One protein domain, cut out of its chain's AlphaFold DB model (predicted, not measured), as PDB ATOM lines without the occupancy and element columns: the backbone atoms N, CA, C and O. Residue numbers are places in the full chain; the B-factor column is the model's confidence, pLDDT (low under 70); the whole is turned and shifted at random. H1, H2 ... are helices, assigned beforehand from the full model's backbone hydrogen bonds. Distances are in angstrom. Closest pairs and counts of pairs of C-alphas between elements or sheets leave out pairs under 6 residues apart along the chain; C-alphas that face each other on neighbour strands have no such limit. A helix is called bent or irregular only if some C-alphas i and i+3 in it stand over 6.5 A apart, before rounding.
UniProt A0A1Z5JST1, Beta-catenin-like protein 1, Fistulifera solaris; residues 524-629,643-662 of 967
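What this domain is: This is residues 524 to 629 and 643 to 662 of the 967 residues of the protein "Beta-catenin-like protein 1" of Fistulifera solaris (UniProt A0A1Z5JST1). The bent helix H3 and the long straight helix H1 run side by side in opposite ways and make a long two-helix body, with H4 packed on both H1 and H3b at one end and the short H2 at the other end. H5 crosses H3b steeply, and H6 packs on the last part of H5, on the side away from H1. The printed part has 126 residues with six named helices in the order H1 to H6 and no named strand; the class is all helix. It is compact, with a radius of gyration of the C-alphas of 15.8 A, yet elongated in outline, with spans of 50 by 31 by 19 A.

Where its parts are: H3, residues 560 to 592, was assigned as one helix by its hydrogen bonds but is bent: C-alphas 574 and 577 are 8.3 A apart. Its arms are H3a, residues 560 to 574, 20.6 A long, and H3b, residues 577 to 592, 22.7 A long. H1, residues 524 to 548, is 37.3 A long and begins at C-alpha 524 (106.825, 107.948, 144.494). H2 is residues 552 to 555. H4 is residues 594 to 606, 18.2 A long. H5, residues 612 to 629, 27.4 A long, is irregular: C-alphas 626 and 629 are 7.1 A apart. H6, residues 643 to 661, 27.7 A long, ends at C-alpha 661 (110.166, 135.128, 145.420).

How they stand to each other: H3 is the hub, touching three other helices. H3b touches H1 at a shallow tilt of 31 degrees, opposite ways; their closest C-alphas, of Tyr 537 and Trp 579, are 5.1 A apart. H3a touches residues 540 to 548 of H1, closest at Ala 541 and Lys 571, C-alphas 4.7 A apart. H4 touches H3b at 48 degrees, a steep tilt, with C-alphas of Cys 590 and His 597 closest at 4.2 A. H4 also touches residues 524 to 531 of H1, closest at the C-alphas of Cys 527 and Ile 600, 6.0 A. Residues 614 to 621 of H5 touch H3b at a steep tilt of 64 degrees, closest at the C-alphas of Ser 583 and Ile 614, 5.1 A. Residues 622 to 628 of H5 touch H6, closest at the C-alphas of Cys 625 and Phe 649, 4.6 A. H2 is close to but not clearly touching H3a, and H1 and H6 are apart. Every O i to N i+4 pair is within hydrogen-bond range in H3a, H3b and H4, against 20 of 21 in H1, 12 of 14 in H5 and 12 of 15 in H6; H2 is too short for such a pair.

The domain as a whole: The two C-alphas farthest apart, of Asp 558 and Arg 595, are 50.1 A apart. Residues 630 to 642 are not printed, and C-alphas 629 and 643 are 13.5 A apart across this cut. The links printed whole, H1 to H2, H2 to H3, H3 to H4 and H4 to H5, are tight. The mean pLDDT of the printed part is 73.3; 34 residues are under 70, among them 622 to 629 and 643 to 662.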
ATOM      1  N   THR A 524     107.565 107.886 145.768       65.06
ATOM      2  CA  THR A 524     106.825 107.948 144.494       65.06
ATOM      3  C   THR A 524     105.307 108.016 144.648       65.06
ATOM      4  O   THR A 524     104.656 108.730 143.893       65.06
ATOM      5  N   GLU A 525     104.744 107.332 145.642       84.56
ATOM      6  CA  GLU A 525     103.291 107.214 145.832       84.56
ATOM      7  C   GLU A 525     102.634 108.509 146.342       84.56
ATOM      8  O   GLU A 525     101.446 108.738 146.120       84.56
ATOM      9  N   ARG A 526     103.389 109.390 147.012       89.25
ATOM     10  CA  ARG A 526     102.829 110.598 147.643       89.25
ATOM     11  C   ARG A 526     102.615 111.732 146.649       89.25
ATOM     12  O   ARG A 526     101.608 112.427 146.753       89.25
ATOM     13  N   CYS A 527     103.508 111.893 145.671       89.81
ATOM     14  CA  CYS A 527     103.270 112.793 144.539       89.81
ATOM     15  C   CYS A 527     102.066 112.337 143.707       89.81
ATOM     16  O   CYS A 527     101.277 113.171 143.274       89.81
ATOM     17  N   ASP A 528     101.893 111.025 143.528       91.69
ATOM     18  CA  ASP A 528     100.748 110.471 142.800       91.69
ATOM     19  C   ASP A 528      99.437 110.787 143.530       91.69
ATOM     20  O   ASP A 528      98.498 111.315 142.932       91.69
ATOM     21  N   ARG A 529      99.407 110.556 144.850       93.56
ATOM     22  CA  ARG A 529      98.264 110.895 145.706       93.56
ATOM     23  C   ARG A 529      97.960 112.392 145.719       93.56
ATOM     24  O   ARG A 529      96.793 112.775 145.734       93.56
ATOM     25  N   LEU A 530      98.991 113.235 145.709       94.31
ATOM     26  CA  LEU A 530      98.845 114.688 145.629       94.31
ATOM     27  C   LEU A 530      98.136 115.101 144.335       94.31
ATOM     28  O   LEU A 530      97.145 115.822 144.401       94.31
ATOM     29  N   VAL A 531      98.576 114.590 143.181       93.12
ATOM     30  CA  VAL A 531      97.933 114.872 141.885       93.12
ATOM     31  C   VAL A 531      96.498 114.340 141.843       93.12
ATOM     32  O   VAL A 531      95.599 115.047 141.395       93.12
ATOM     33  N   GLU A 532      96.250 113.135 142.363       94.50
ATOM     34  CA  GLU A 532      94.897 112.573 142.469       94.50
ATOM     35  C   GLU A 532      93.960 113.491 143.270       94.50
ATOM     36  O   GLU A 532      92.837 113.766 142.844       94.50
ATOM     37  N   LYS A 533      94.427 114.001 144.416       94.94
ATOM     38  CA  LYS A 533      93.663 114.923 145.262       94.94
ATOM     39  C   LYS A 533      93.447 116.282 144.591       94.94
ATOM     40  O   LYS A 533      92.344 116.804 144.705       94.94
ATOM     41  N   ILE A 534      94.440 116.824 143.878       93.06
ATOM     42  CA  ILE A 534      94.301 118.080 143.113       93.06
ATOM     43  C   ILE A 534      93.163 117.952 142.101       93.06
ATOM     44  O   ILE A 534      92.265 118.785 142.091       93.06
ATOM     45  N   ILE A 535      93.158 116.875 141.310       92.75
ATOM     46  CA  ILE A 535      92.114 116.625 140.305       92.75
ATOM     47  C   ILE A 535      90.745 116.440 140.973       92.75
ATOM     48  O   ILE A 535      89.743 116.962 140.491       92.75
ATOM     49  N   LEU A 536      90.684 115.713 142.094       93.75
ATOM     50  CA  LEU A 536      89.436 115.497 142.827       93.75
ATOM     51  C   LEU A 536      88.815 116.815 143.314       93.75
ATOM     52  O   LEU A 536      87.611 117.011 143.157       93.75
ATOM     53  N   TYR A 537      89.607 117.686 143.941       94.00
ATOM     54  CA  TYR A 537      89.094 118.934 144.508       94.00
ATOM     55  C   TYR A 537      88.843 120.009 143.445       94.00
ATOM     56  O   TYR A 537      87.871 120.741 143.591       94.00
ATOM     57  N   ASP A 538      89.597 120.022 142.341       90.56
ATOM     58  CA  ASP A 538      89.274 120.815 141.143       90.56
ATOM     59  C   ASP A 538      87.880 120.466 140.597       90.56
ATOM     60  O   ASP A 538      87.027 121.334 140.414       90.56
ATOM     61  N   GLN A 539      87.601 119.171 140.409       91.81
ATOM     62  CA  GLN A 539      86.295 118.715 139.927       91.81
ATOM     63  C   GLN A 539      85.168 119.088 140.889       91.81
ATOM     64  O   GLN A 539      84.109 119.533 140.447       91.81
ATOM     65  N   LYS A 540      85.382 118.918 142.200       91.38
ATOM     66  CA  LYS A 540      84.384 119.302 143.203       91.38
ATOM     67  C   LYS A 540      84.127 120.813 143.209       91.38
ATOM     68  O   LYS A 540      82.964 121.202 143.256       91.38
ATOM     69  N   ALA A 541      85.175 121.632 143.107       88.31
ATOM     70  CA  ALA A 541      85.074 123.089 143.055       88.31
ATOM     71  C   ALA A 541      84.243 123.541 141.844       88.31
ATOM     72  O   ALA A 541      83.221 124.202 142.015       88.31
ATOM     73  N   ARG A 542      84.590 123.076 140.633       84.69
ATOM     74  CA  ARG A 542      83.838 123.392 139.402       84.69
ATOM     75  C   ARG A 542      82.394 122.899 139.447       84.69
ATOM     76  O   ARG A 542      81.494 123.565 138.948       84.69
ATOM     77  N   MET A 543      82.148 121.722 140.026       84.19
ATOM     78  CA  MET A 543      80.785 121.203 140.188       84.19
ATOM     79  C   MET A 543      79.957 122.034 141.168       84.19
ATOM     80  O   MET A 543      78.749 122.136 140.977       84.19
ATOM     81  N   ALA A 544      80.567 122.571 142.224       84.06
ATOM     82  CA  ALA A 544      79.879 123.426 143.186       84.06
ATOM     83  C   ALA A 544      79.517 124.777 142.557       84.06
ATOM     84  O   ALA A 544      78.353 125.161 142.596       84.06
ATOM     85  N   GLU A 545      80.470 125.412 141.877       85.62
ATOM     86  CA  GLU A 545      80.254 126.635 141.094       85.62
ATOM     87  C   GLU A 545      79.153 126.446 140.037       85.62
ATOM     88  O   GLU A 545      78.209 127.221 139.947       85.62
ATOM     89  N   TYR A 546      79.196 125.343 139.288       82.94
ATOM     90  CA  TYR A 546      78.170 125.025 138.296       82.94
ATOM     91  C   TYR A 546      76.769 124.819 138.883       82.94
ATOM     92  O   TYR A 546      75.776 125.127 138.228       82.94
ATOM     93  N   LYS A 547      76.677 124.232 140.082       83.12
ATOM     94  CA  LYS A 547      75.394 124.045 140.770       83.12
ATOM     95  C   LYS A 547      74.816 125.373 141.235       83.12
ATOM     96  O   LYS A 547      73.605 125.506 141.158       83.12
ATOM     97  N   PHE A 548      75.667 126.306 141.661       83.38
ATOM     98  CA  PHE A 548      75.258 127.650 142.056       83.38
ATOM     99  C   PHE A 548      74.598 128.404 140.892       83.38
ATOM    100  O   PHE A 548      73.462 128.837 141.009       83.38
ATOM    101  N   PHE A 549      75.221 128.421 139.708       80.94
ATOM    102  CA  PHE A 549      74.628 129.019 138.492       80.94
ATOM    103  C   PHE A 549      73.382 128.286 137.949       80.94
ATOM    104  O   PHE A 549      72.925 128.546 136.837       80.94
ATOM    105  N   ARG A 550      72.886 127.274 138.662       79.56
ATOM    106  CA  ARG A 550      71.689 126.501 138.313       79.56
ATOM    107  C   ARG A 550      70.696 126.372 139.456       79.56
ATOM    108  O   ARG A 550      69.699 125.670 139.287       79.56
ATOM    109  N   SER A 551      71.006 126.937 140.611       78.19
ATOM    110  CA  SER A 551      70.112 126.969 141.756       78.19
ATOM    111  C   SER A 551      69.314 128.258 141.754       78.19
ATOM    112  O   SER A 551      69.812 129.290 141.316       78.19
ATOM    113  N   ASP A 552      68.134 128.192 142.360       71.31
ATOM    114  CA  ASP A 552      67.265 129.335 142.649       71.31
ATOM    115  C   ASP A 552      68.007 130.445 143.437       71.31
ATOM    116  O   ASP A 552      67.623 131.608 143.381       71.31
ATOM    117  N   ASP A 553      69.111 130.100 144.121       66.44
ATOM    118  CA  ASP A 553      70.005 131.046 144.802       66.44
ATOM    119  C   ASP A 553      70.597 132.101 143.844       66.44
ATOM    120  O   ASP A 553      70.752 133.252 144.241       66.44
ATOM    121  N   GLU A 554      70.903 131.757 142.584       71.31
ATOM    122  CA  GLU A 554      71.367 132.736 141.584       71.31
ATOM    123  C   GLU A 554      70.216 133.608 141.074       71.31
ATOM    124  O   GLU A 554      70.383 134.818 140.963       71.31
ATOM    125  N   GLU A 555      69.031 133.022 140.867       64.44
ATOM    126  CA  GLU A 555      67.827 133.750 140.438       64.44
ATOM    127  C   GLU A 555      67.350 134.777 141.480       64.44
ATOM    128  O   GLU A 555      66.639 135.721 141.138       64.44
ATOM    129  N   SER A 556      67.740 134.603 142.748       65.69
ATOM    130  CA  SER A 556      67.417 135.514 143.851       65.69
ATOM    131  C   SER A 556      68.313 136.758 143.937       65.69
ATOM    132  O   SER A 556      68.043 137.650 144.743       65.69
ATOM    133  N   LEU A 557      69.383 136.823 143.137       73.62
ATOM    134  CA  LEU A 557      70.395 137.875 143.194       73.62
ATOM    135  C   LEU A 557      70.344 138.747 141.932       73.62
ATOM    136  O   LEU A 557      70.688 138.308 140.839       73.62
ATOM    137  N   ASP A 558      69.986 140.019 142.101       72.31
ATOM    138  CA  ASP A 558      69.834 140.959 140.978       72.31
ATOM    139  C   ASP A 558      71.159 141.614 140.526       72.31
ATOM    140  O   ASP A 558      71.237 142.187 139.436       72.31
ATOM    141  N   ASP A 559      72.208 141.557 141.358       77.44
ATOM    142  CA  ASP A 559      73.509 142.191 141.103       77.44
ATOM    143  C   ASP A 559      74.559 141.163 140.651       77.44
ATOM    144  O   ASP A 559      74.927 140.241 141.385       77.44
ATOM    145  N   GLU A 560      75.099 141.366 139.447       72.12
ATOM    146  CA  GLU A 560      76.123 140.515 138.833       72.12
ATOM    147  C   GLU A 560      77.378 140.356 139.713       72.12
ATOM    148  O   GLU A 560      77.974 139.276 139.745       72.12
ATOM    149  N   ALA A 561      77.774 141.384 140.471       69.06
ATOM    150  CA  ALA A 561      78.919 141.296 141.379       69.06
ATOM    151  C   ALA A 561      78.640 140.359 142.565       69.06
ATOM    152  O   ALA A 561      79.523 139.618 143.006       69.06
ATOM    153  N   VAL A 562      77.403 140.347 143.060       70.44
ATOM    154  CA  VAL A 562      76.972 139.501 144.182       70.44
ATOM    155  C   VAL A 562      76.811 138.058 143.730       70.44
ATOM    156  O   VAL A 562      77.244 137.149 144.434       70.44
ATOM    157  N   VAL A 563      76.287 137.845 142.519       73.31
ATOM    158  CA  VAL A 563      76.242 136.526 141.875       73.31
ATOM    159  C   VAL A 563      77.651 135.943 141.748       73.31
ATOM    160  O   VAL A 563      77.880 134.792 142.118       73.31
ATOM    161  N   GLN A 564      78.629 136.730 141.287       69.88
ATOM    162  CA  GLN A 564      80.020 136.274 141.180       69.88
ATOM    163  C   GLN A 564      80.634 135.929 142.546       69.88
ATOM    164  O   GLN A 564      81.304 134.902 142.675       69.88
ATOM    165  N   LEU A 565      80.373 136.735 143.579       72.94
ATOM    166  CA  LEU A 565      80.823 136.449 144.944       72.94
ATOM    167  C   LEU A 565      80.171 135.182 145.519       72.94
ATOM    168  O   LEU A 565      80.872 134.352 146.101       72.94
ATOM    169  N   GLY A 566      78.864 134.992 145.321       72.12
ATOM    170  CA  GLY A 566      78.141 133.792 145.755       72.12
ATOM    171  C   GLY A 566      78.629 132.524 145.046       72.12
ATOM    172  O   GLY A 566      78.815 131.475 145.677       72.12
ATOM    173  N   ALA A 567      78.944 132.632 143.752       75.38
ATOM    174  CA  ALA A 567      79.553 131.554 142.982       75.38
ATOM    175  C   ALA A 567      80.938 131.183 143.533       75.38
ATOM    176  O   ALA A 567      81.212 129.998 143.755       75.38
ATOM    177  N   LEU A 568      81.784 132.179 143.819       77.94
ATOM    178  CA  LEU A 568      83.112 131.977 144.402       77.94
ATOM    179  C   LEU A 568      83.031 131.341 145.796       77.94
ATOM    180  O   LEU A 568      83.724 130.361 146.074       77.94
ATOM    181  N   GLU A 569      82.157 131.836 146.673       77.56
ATOM    182  CA  GLU A 569      81.966 131.265 148.008       77.56
ATOM    183  C   GLU A 569      81.542 129.792 147.928       77.56
ATOM    184  O   GLU A 569      82.104 128.925 148.612       77.56
ATOM    185  N   THR A 570      80.594 129.485 147.041       81.31
ATOM    186  CA  THR A 570      80.114 128.119 146.817       81.31
ATOM    187  C   THR A 570      81.215 127.227 146.247       81.31
ATOM    188  O   THR A 570      81.371 126.080 146.678       81.31
ATOM    189  N   LYS A 571      82.041 127.748 145.335       85.56
ATOM    190  CA  LYS A 571      83.214 127.057 144.783       85.56
ATOM    191  C   LYS A 571      84.240 126.722 145.864       85.56
ATOM    192  O   LYS A 571      84.712 125.582 145.938       85.56
ATOM    193  N   LEU A 572      84.555 127.675 146.742       83.81
ATOM    194  CA  LEU A 572      85.501 127.497 147.845       83.81
ATOM    195  C   LEU A 572      84.998 126.462 148.856       83.81
ATOM    196  O   LEU A 572      85.730 125.513 149.152       83.81
ATOM    197  N   LYS A 573      83.738 126.580 149.302       83.12
ATOM    198  CA  LYS A 573      83.059 125.594 150.166       83.12
ATOM    199  C   LYS A 573      82.989 124.212 149.510       83.12
ATOM    200  O   LYS A 573      83.139 123.191 150.176       83.12
ATOM    201  N   GLY A 574      82.808 124.175 148.191       82.88
ATOM    202  CA  GLY A 574      82.754 122.960 147.386       82.88
ATOM    203  C   GLY A 574      84.081 122.215 147.250       82.88
ATOM    204  O   GLY A 574      84.078 121.054 146.846       82.88
ATOM    205  N   GLY A 575      85.212 122.831 147.597       86.25
ATOM    206  CA  GLY A 575      86.536 122.213 147.495       86.25
ATOM    207  C   GLY A 575      87.624 123.108 146.908       86.25
ATOM    208  O   GLY A 575      88.773 122.669 146.863       86.25
ATOM    209  N   GLY A 576      87.296 124.337 146.493       86.19
ATOM    210  CA  GLY A 576      88.251 125.301 145.937       86.19
ATOM    211  C   GLY A 576      89.403 125.632 146.891       86.19
ATOM    212  O   GLY A 576      90.558 125.556 146.485       86.19
ATOM    213  N   ASP A 577      89.131 125.857 148.187       85.75
ATOM    214  CA  ASP A 577      90.180 126.122 149.201       85.75
ATOM    215  C   ASP A 577      91.222 124.991 149.257       85.75
ATOM    216  O   ASP A 577      92.434 125.217 149.294       85.75
ATOM    217  N   LEU A 578      90.761 123.741 149.208       91.00
ATOM    218  CA  LEU A 578      91.642 122.577 149.248       91.00
ATOM    219  C   LEU A 578      92.390 122.385 147.930       91.00
ATOM    220  O   LEU A 578      93.561 122.005 147.955       91.00
ATOM    221  N   TRP A 579      91.751 122.668 146.796       92.44
ATOM    222  CA  TRP A 579      92.405 122.670 145.488       92.44
ATOM    223  C   TRP A 579      93.549 123.693 145.429       92.44
ATOM    224  O   TRP A 579      94.660 123.334 145.023       92.44
ATOM    225  N   HIS A 580      93.331 124.909 145.934       86.62
ATOM    226  CA  HIS A 580      94.358 125.945 146.051       86.62
ATOM    227  C   HIS A 580      95.530 125.493 146.940       86.62
ATOM    228  O   HIS A 580      96.690 125.504 146.514       86.62
ATOM    229  N   ARG A 581      95.246 124.993 148.151       89.12
ATOM    230  CA  ARG A 581      96.275 124.522 149.100       89.12
ATOM    231  C   ARG A 581      97.081 123.340 148.566       89.12
ATOM    232  O   ARG A 581      98.303 123.314 148.704       89.12
ATOM    233  N   LEU A 582      96.428 122.367 147.929       93.31
ATOM    234  CA  LEU A 582      97.105 121.229 147.298       93.31
ATOM    235  C   LEU A 582      98.013 121.676 146.149       93.31
ATOM    236  O   LEU A 582      99.125 121.163 146.012       93.31
ATOM    237  N   SER A 583      97.565 122.644 145.351       87.06
ATOM    238  CA  SER A 583      98.353 123.218 144.257       87.06
ATOM    239  C   SER A 583      99.584 123.963 144.781       87.06
ATOM    240  O   SER A 583     100.674 123.808 144.228       87.06
ATOM    241  N   ALA A 584      99.470 124.660 145.915       84.75
ATOM    242  CA  ALA A 584     100.607 125.277 146.597       84.75
ATOM    243  C   ALA A 584     101.601 124.247 147.168       84.75
ATOM    244  O   ALA A 584     102.812 124.394 146.988       84.75
ATOM    245  N   ILE A 585     101.116 123.153 147.769       89.25
ATOM    246  CA  ILE A 585     101.974 122.032 148.200       89.25
ATOM    247  C   ILE A 585     102.717 121.434 146.995       89.25
ATOM    248  O   ILE A 585     103.914 121.139 147.077       89.25
ATOM    249  N   ALA A 586     102.036 121.264 145.857       86.06
ATOM    250  CA  ALA A 586     102.652 120.755 144.637       86.06
ATOM    251  C   ALA A 586     103.722 121.708 144.091       86.06
ATOM    252  O   ALA A 586     104.802 121.245 143.722       86.06
ATOM    253  N   ALA A 587     103.477 123.020 144.111       82.06
ATOM    254  CA  ALA A 587     104.471 124.024 143.744       82.06
ATOM    255  C   ALA A 587     105.719 123.937 144.633       82.06
ATOM    256  O   ALA A 587     106.826 123.835 144.105       82.06
ATOM    257  N   PHE A 588     105.554 123.858 145.957       83.88
ATOM    258  CA  PHE A 588     106.660 123.653 146.902       83.88
ATOM    259  C   PHE A 588     107.465 122.376 146.595       83.88
ATOM    260  O   PHE A 588     108.697 122.373 146.617       83.88
ATOM    261  N   CYS A 589     106.788 121.276 146.255       84.00
ATOM    262  CA  CYS A 589     107.460 120.033 145.879       84.00
ATOM    263  C   CYS A 589     108.242 120.172 144.564       84.00
ATOM    264  O   CYS A 589     109.364 119.669 144.457       84.00
ATOM    265  N   CYS A 590     107.665 120.847 143.566       80.50
ATOM    266  CA  CYS A 590     108.291 121.083 142.267       80.50
ATOM    267  C   CYS A 590     109.529 121.986 142.370       80.50
ATOM    268  O   CYS A 590     110.531 121.722 141.702       80.50
ATOM    269  N   THR A 591     109.489 123.018 143.221       77.12
ATOM    270  CA  THR A 591     110.626 123.924 143.449       77.12
ATOM    271  C   THR A 591     111.716 123.268 144.293       77.12
ATOM    272  O   THR A 591     112.904 123.432 144.003       77.12
ATOM    273  N   GLY A 592     111.330 122.481 145.300       70.50
ATOM    274  CA  GLY A 592     112.252 121.799 146.206       70.50
ATOM    275  C   GLY A 592     112.952 120.574 145.609       70.50
ATOM    276  O   GLY A 592     114.037 120.214 146.063       70.50
ATOM    277  N   SER A 593     112.376 119.916 144.595       82.19
ATOM    278  CA  SER A 593     112.946 118.690 144.018       82.19
ATOM    279  C   SER A 593     112.594 118.486 142.544       82.19
ATOM    280  O   SER A 593     111.436 118.292 142.171       82.19
ATOM    281  N   LYS A 594     113.630 118.367 141.697       81.94
ATOM    282  CA  LYS A 594     113.479 118.018 140.269       81.94
ATOM    283  C   LYS A 594     112.778 116.671 140.061       81.94
ATOM    284  O   LYS A 594     112.062 116.501 139.078       81.94
ATOM    285  N   ARG A 595     112.970 115.717 140.981       86.31
ATOM    286  CA  ARG A 595     112.327 114.395 140.920       86.31
ATOM    287  C   ARG A 595     110.825 114.496 141.175       86.31
ATOM    288  O   ARG A 595     110.056 113.871 140.449       86.31
ATOM    289  N   CYS A 596     110.417 115.301 142.156       82.62
ATOM    290  CA  CYS A 596     109.003 115.564 142.422       82.62
ATOM    291  C   CYS A 596     108.356 116.290 141.238       82.62
ATOM    292  O   CYS A 596     107.302 115.863 140.780       82.62
ATOM    293  N   HIS A 597     109.032 117.301 140.676       82.12
ATOM    294  CA  HIS A 597     108.559 118.006 139.482       82.12
ATOM    295  C   HIS A 597     108.322 117.052 138.301       82.12
ATOM    296  O   HIS A 597     107.221 117.010 137.756       82.12
ATOM    297  N   GLY A 598     109.316 116.228 137.946       82.94
ATOM    298  CA  GLY A 598     109.172 115.258 136.857       82.94
ATOM    299  C   GLY A 598     108.039 114.255 137.091       82.94
ATOM    300  O   GLY A 598     107.322 113.908 136.153       82.94
ATOM    301  N   ARG A 599     107.825 113.818 138.342       87.62
ATOM    302  CA  ARG A 599     106.753 112.874 138.683       87.62
ATOM    303  C   ARG A 599     105.365 113.507 138.620       87.62
ATOM    304  O   ARG A 599     104.479 112.910 138.019       87.62
ATOM    305  N   ILE A 600     105.188 114.692 139.203       86.62
ATOM    306  CA  ILE A 600     103.923 115.440 139.161       86.62
ATOM    307  C   ILE A 600     103.539 115.723 137.706       86.62
ATOM    308  O   ILE A 600     102.412 115.442 137.306       86.62
ATOM    309  N   LEU A 601     104.495 116.181 136.892       85.00
ATOM    310  CA  LEU A 601     104.264 116.437 135.472       85.00
ATOM    311  C   LEU A 601     103.885 115.158 134.716       85.00
ATOM    312  O   LEU A 601     102.916 115.163 133.965       85.00
ATOM    313  N   SER A 602     104.598 114.054 134.952       87.38
ATOM    314  CA  SER A 602     104.290 112.758 134.335       87.38
ATOM    315  C   SER A 602     102.899 112.239 134.714       87.38
ATOM    316  O   SER A 602     102.219 111.677 133.860       87.38
ATOM    317  N   GLN A 603     102.459 112.429 135.962       88.25
ATOM    318  CA  GLN A 603     101.125 112.013 136.409       88.25
ATOM    319  C   GLN A 603     100.007 112.875 135.827       88.25
ATOM    320  O   GLN A 603      98.966 112.345 135.446       88.25
ATOM    321  N   LEU A 604     100.222 114.188 135.722       85.25
ATOM    322  CA  LEU A 604      99.286 115.081 135.040       85.25
ATOM    323  C   LEU A 604      99.170 114.702 133.558       85.25
ATOM    324  O   LEU A 604      98.061 114.500 133.067       85.25
ATOM    325  N   GLN A 605     100.303 114.487 132.879       86.38
ATOM    326  CA  GLN A 605     100.334 114.062 131.476       86.38
ATOM    327  C   GLN A 605      99.643 112.713 131.254       86.38
ATOM    328  O   GLN A 605      98.942 112.550 130.263       86.38
ATOM    329  N   ALA A 606      99.778 111.762 132.184       86.31
ATOM    330  CA  ALA A 606      99.083 110.474 132.114       86.31
ATOM    331  C   ALA A 606      97.548 110.591 132.222       86.31
ATOM    332  O   ALA A 606      96.836 109.645 131.890       86.31
ATOM    333  N   LYS A 607      97.040 111.728 132.706       85.62
ATOM    334  CA  LYS A 607      95.614 112.067 132.808       85.62
ATOM    335  C   LYS A 607      95.171 113.061 131.722       85.62
ATOM    336  O   LYS A 607      94.090 113.623 131.854       85.62
ATOM    337  N   ASP A 608      96.001 113.298 130.701       83.56
ATOM    338  CA  ASP A 608      95.806 114.309 129.650       83.56
ATOM    339  C   ASP A 608      95.688 115.755 130.181       83.56
ATOM    340  O   ASP A 608      95.088 116.628 129.552       83.56
ATOM    341  N   LEU A 609      96.283 116.031 131.347       80.81
ATOM    342  CA  LEU A 609      96.303 117.343 131.991       80.81
ATOM    343  C   LEU A 609      97.707 117.958 131.941       80.81
ATOM    344  O   LEU A 609      98.729 117.274 132.007       80.81
ATOM    345  N   GLY A 610      97.767 119.284 131.835       74.75
ATOM    346  CA  GLY A 610      99.017 120.041 131.900       74.75
ATOM    347  C   GLY A 610      99.298 120.591 133.297       74.75
ATOM    348  O   GLY A 610      98.410 120.663 134.145       74.75
ATOM    349  N   ILE A 611     100.519 121.099 133.500       74.12
ATOM    350  CA  ILE A 611     100.870 121.883 134.699       74.12
ATOM    351  C   ILE A 611      99.999 123.146 134.853       74.12
ATOM    352  O   ILE A 611      99.906 123.698 135.945       74.12
ATOM    353  N   GLY A 612      99.321 123.556 133.771       71.25
ATOM    354  CA  GLY A 612      98.324 124.625 133.763       71.25
ATOM    355  C   GLY A 612      97.281 124.476 134.866       71.25
ATOM    356  O   GLY A 612      97.004 125.459 135.520       71.25
ATOM    357  N   LEU A 613      96.826 123.260 135.195       76.56
ATOM    358  CA  LEU A 613      95.865 123.057 136.290       76.56
ATOM    359  C   LEU A 613      96.364 123.605 137.637       76.56
ATOM    360  O   LEU A 613      95.598 124.195 138.387       76.56
ATOM    361  N   ILE A 614      97.648 123.396 137.943       74.62
ATOM    362  CA  ILE A 614      98.270 123.880 139.183       74.62
ATOM    363  C   ILE A 614      98.508 125.387 139.093       74.62
ATOM    364  O   ILE A 614      98.317 126.093 140.075       74.62
ATOM    365  N   ARG A 615      98.922 125.886 137.923       76.00
ATOM    366  CA  ARG A 615      99.129 127.320 137.703       76.00
ATOM    367  C   ARG A 615      97.819 128.096 137.841       76.00
ATOM    368  O   ARG A 615      97.795 129.056 138.588       76.00
ATOM    369  N   ASP A 616      96.759 127.657 137.171       75.44
ATOM    370  CA  ASP A 616      95.454 128.317 137.170       75.44
ATOM    371  C   ASP A 616      94.878 128.349 138.600       75.44
ATOM    372  O   ASP A 616      94.397 129.385 139.039       75.44
ATOM    373  N   ALA A 617      95.048 127.265 139.373       77.94
ATOM    374  CA  ALA A 617      94.704 127.229 140.798       77.94
ATOM    375  C   ALA A 617      95.464 128.271 141.624       77.94
ATOM    376  O   ALA A 617      94.910 128.875 142.532       77.94
ATOM    377  N   LEU A 618      96.760 128.443 141.357       73.25
ATOM    378  CA  LEU A 618      97.592 129.409 142.071       73.25
ATOM    379  C   LEU A 618      97.282 130.844 141.644       73.25
ATOM    380  O   LEU A 618      97.320 131.731 142.485       73.25
ATOM    381  N   GLU A 619      96.980 131.076 140.369       72.62
ATOM    382  CA  GLU A 619      96.572 132.381 139.844       72.62
ATOM    383  C   GLU A 619      95.214 132.803 140.416       72.62
ATOM    384  O   GLU A 619      95.108 133.920 140.911       72.62
ATOM    385  N   GLU A 620      94.225 131.902 140.436       74.31
ATOM    386  CA  GLU A 620      92.929 132.117 141.095       74.31
ATOM    387  C   GLU A 620      93.124 132.389 142.589       74.31
ATOM    388  O   GLU A 620      92.700 133.426 143.092       74.31
ATOM    389  N   PHE A 621      93.902 131.546 143.271       70.50
ATOM    390  CA  PHE A 621      94.206 131.729 144.685       70.50
ATOM    391  C   PHE A 621      94.866 133.079 144.993       70.50
ATOM    392  O   PHE A 621      94.548 133.703 146.001       70.50
ATOM    393  N   ILE A 622      95.781 133.548 144.140       63.00
ATOM    394  CA  ILE A 622      96.429 134.858 144.291       63.00
ATOM    395  C   ILE A 622      95.450 135.996 143.982       63.00
ATOM    396  O   ILE A 622      95.469 137.000 144.694       63.00
ATOM    397  N   SER A 623      94.611 135.846 142.954       64.69
ATOM    398  CA  SER A 623      93.597 136.830 142.561       64.69
ATOM    399  C   SER A 623      92.592 137.055 143.687       64.69
ATOM    400  O   SER A 623      92.431 138.192 144.132       64.69
ATOM    401  N   ASP A 624      92.032 135.974 144.235       60.47
ATOM    402  CA  ASP A 624      91.110 135.998 145.375       60.47
ATOM    403  C   ASP A 624      91.755 136.649 146.612       60.47
ATOM    404  O   ASP A 624      91.101 137.329 147.403       60.47
ATOM    405  N   CYS A 625      93.074 136.490 146.771       52.16
ATOM    406  CA  CYS A 625      93.842 137.140 147.831       52.16
ATOM    407  C   CYS A 625      94.147 138.630 147.575       52.16
ATOM    408  O   CYS A 625      94.567 139.326 148.505       52.16
ATOM    409  N   SER A 626      94.011 139.125 146.340       42.84
ATOM    410  CA  SER A 626      94.415 140.479 145.933       42.84
ATOM    411  C   SER A 626      93.295 141.525 146.012       42.84
ATOM    412  O   SER A 626      93.596 142.693 146.261       42.84
ATOM    413  N   ASP A 627      92.027 141.114 145.933       45.66
ATOM    414  CA  ASP A 627      90.850 142.001 146.021       45.66
ATOM    415  C   ASP A 627      90.463 142.401 147.465       45.66
ATOM    416  O   ASP A 627      89.506 143.142 147.694       45.66
ATOM    417  N   SER A 628      91.236 141.989 148.478       39.53
ATOM    418  CA  SER A 628      90.953 142.291 149.891       39.53
ATOM    419  C   SER A 628      91.234 143.744 150.323       39.53
ATOM    420  O   SER A 628      90.976 144.081 151.475       39.53
ATOM    421  N   ASP A 629      91.763 144.600 149.439       31.95
ATOM    422  CA  ASP A 629      91.996 146.038 149.691       31.95
ATOM    423  C   ASP A 629      90.782 146.923 149.295       31.95
ATOM    424  O   ASP A 629      90.900 148.140 149.135       31.95
ATOM    425  N   GLY A 643      84.719 137.478 158.352       34.06
ATOM    426  CA  GLY A 643      86.073 137.952 158.722       34.06
ATOM    427  C   GLY A 643      87.153 136.864 158.602       34.06
ATOM    428  O   GLY A 643      88.276 137.129 158.162       34.06
ATOM    429  N   PHE A 644      86.732 135.616 158.811       35.19
ATOM    430  CA  PHE A 644      87.468 134.387 158.551       35.19
ATOM    431  C   PHE A 644      88.024 134.283 157.119       35.19
ATOM    432  O   PHE A 644      89.216 134.029 156.947       35.19
ATOM    433  N   LEU A 645      87.213 134.536 156.085       35.50
ATOM    434  CA  LEU A 645      87.652 134.527 154.685       35.50
ATOM    435  C   LEU A 645      88.663 135.651 154.416       35.50
ATOM    436  O   LEU A 645      89.712 135.395 153.832       35.50
ATOM    437  N   ARG A 646      88.438 136.869 154.934       39.59
ATOM    438  CA  ARG A 646      89.390 137.993 154.783       39.59
ATOM    439  C   ARG A 646      90.752 137.715 155.434       39.59
ATOM    440  O   ARG A 646      91.791 138.066 154.867       39.59
ATOM    441  N   ARG A 647      90.788 137.075 156.609       41.53
ATOM    442  CA  ARG A 647      92.047 136.652 157.258       41.53
ATOM    443  C   ARG A 647      92.723 135.517 156.506       41.53
ATOM    444  O   ARG A 647      93.936 135.575 156.314       41.53
ATOM    445  N   ILE A 648      91.957 134.524 156.056       39.41
ATOM    446  CA  ILE A 648      92.456 133.416 155.237       39.41
ATOM    447  C   ILE A 648      93.144 133.970 153.984       39.41
ATOM    448  O   ILE A 648      94.328 133.698 153.795       39.41
ATOM    449  N   PHE A 649      92.483 134.851 153.233       43.78
ATOM    450  CA  PHE A 649      93.023 135.466 152.018       43.78
ATOM    451  C   PHE A 649      94.228 136.396 152.278       43.78
ATOM    452  O   PHE A 649      95.275 136.269 151.638       43.78
ATOM    453  N   SER A 650      94.164 137.282 153.281       38.84
ATOM    454  CA  SER A 650      95.275 138.210 153.587       38.84
ATOM    455  C   SER A 650      96.535 137.513 154.118       38.84
ATOM    456  O   SER A 650      97.662 137.943 153.843       38.84
ATOM    457  N   LEU A 651      96.382 136.410 154.858       43.09
ATOM    458  CA  LEU A 651      97.502 135.600 155.326       43.09
ATOM    459  C   LEU A 651      98.040 134.690 154.211       43.09
ATOM    460  O   LEU A 651      99.254 134.480 154.152       43.09
ATOM    461  N   GLN A 652      97.198 134.185 153.306       45.16
ATOM    462  CA  GLN A 652      97.615 133.391 152.143       45.16
ATOM    463  C   GLN A 652      98.454 134.214 151.139       45.16
ATOM    464  O   GLN A 652      99.472 133.709 150.659       45.16
ATOM    465  N   ARG A 653      98.163 135.516 150.974       43.31
ATOM    466  CA  ARG A 653      98.920 136.493 150.154       43.31
ATOM    467  C   ARG A 653     100.430 136.540 150.447       43.31
ATOM    468  O   ARG A 653     101.240 136.249 149.571       43.31
ATOM    469  N   LYS A 654     100.828 136.809 151.704       41.91
ATOM    470  CA  LYS A 654     102.252 136.942 152.122       41.91
ATOM    471  C   LYS A 654     103.096 135.683 151.870       41.91
ATOM    472  O   LYS A 654     104.322 135.741 151.882       41.91
ATOM    473  N   THR A 655     102.438 134.544 151.692       41.44
ATOM    474  CA  THR A 655     103.053 133.221 151.545       41.44
ATOM    475  C   THR A 655     103.312 132.876 150.095       41.44
ATOM    476  O   THR A 655     104.391 132.385 149.768       41.44
ATOM    477  N   CYS A 656     102.340 133.160 149.225       42.25
ATOM    478  CA  CYS A 656     102.511 133.052 147.784       42.25
ATOM    479  C   CYS A 656     103.615 133.998 147.306       42.25
ATOM    480  O   CYS A 656     104.483 133.565 146.552       42.25
ATOM    481  N   ASP A 657     103.679 135.215 147.852       38.72
ATOM    482  CA  ASP A 657     104.774 136.148 147.571       38.72
ATOM    483  C   ASP A 657     106.149 135.566 147.966       38.72
ATOM    484  O   ASP A 657     107.111 135.705 147.212       38.72
ATOM    485  N   LEU A 658     106.256 134.841 149.090       39.97
ATOM    486  CA  LEU A 658     107.508 134.213 149.554       39.97
ATOM    487  C   LEU A 658     107.908 132.960 148.741       39.97
ATOM    488  O   LEU A 658     109.093 132.753 148.452       39.97
ATOM    489  N   LEU A 659     106.928 132.129 148.361       38.94
ATOM    490  CA  LEU A 659     107.108 130.914 147.547       38.94
ATOM    491  C   LEU A 659     107.426 131.234 146.078       38.94
ATOM    492  O   LEU A 659     108.154 130.479 145.436       38.94
ATOM    493  N   ILE A 660     106.933 132.364 145.564       42.03
ATOM    494  CA  ILE A 660     107.245 132.877 144.222       42.03
ATOM    495  C   ILE A 660     108.568 133.664 144.236       42.03
ATOM    496  O   ILE A 660     109.356 133.554 143.299       42.03
ATOM    497  N   CYS A 661     108.903 134.377 145.322       36.94
ATOM    498  CA  CYS A 661     110.166 135.128 145.420       36.94
ATOM    499  C   CYS A 661     111.433 134.259 145.500       36.94
ATOM    500  O   CYS A 661     112.527 134.762 145.239       36.94
ATOM    501  N   THR A 662     111.336 132.971 145.846       36.88
ATOM    502  CA  THR A 662     112.525 132.128 146.072       36.88
ATOM    503  C   THR A 662     113.158 131.532 144.814       36.88
ATOM    504  O   THR A 662     114.218 130.912 144.917       36.88
TER     505      THR A 662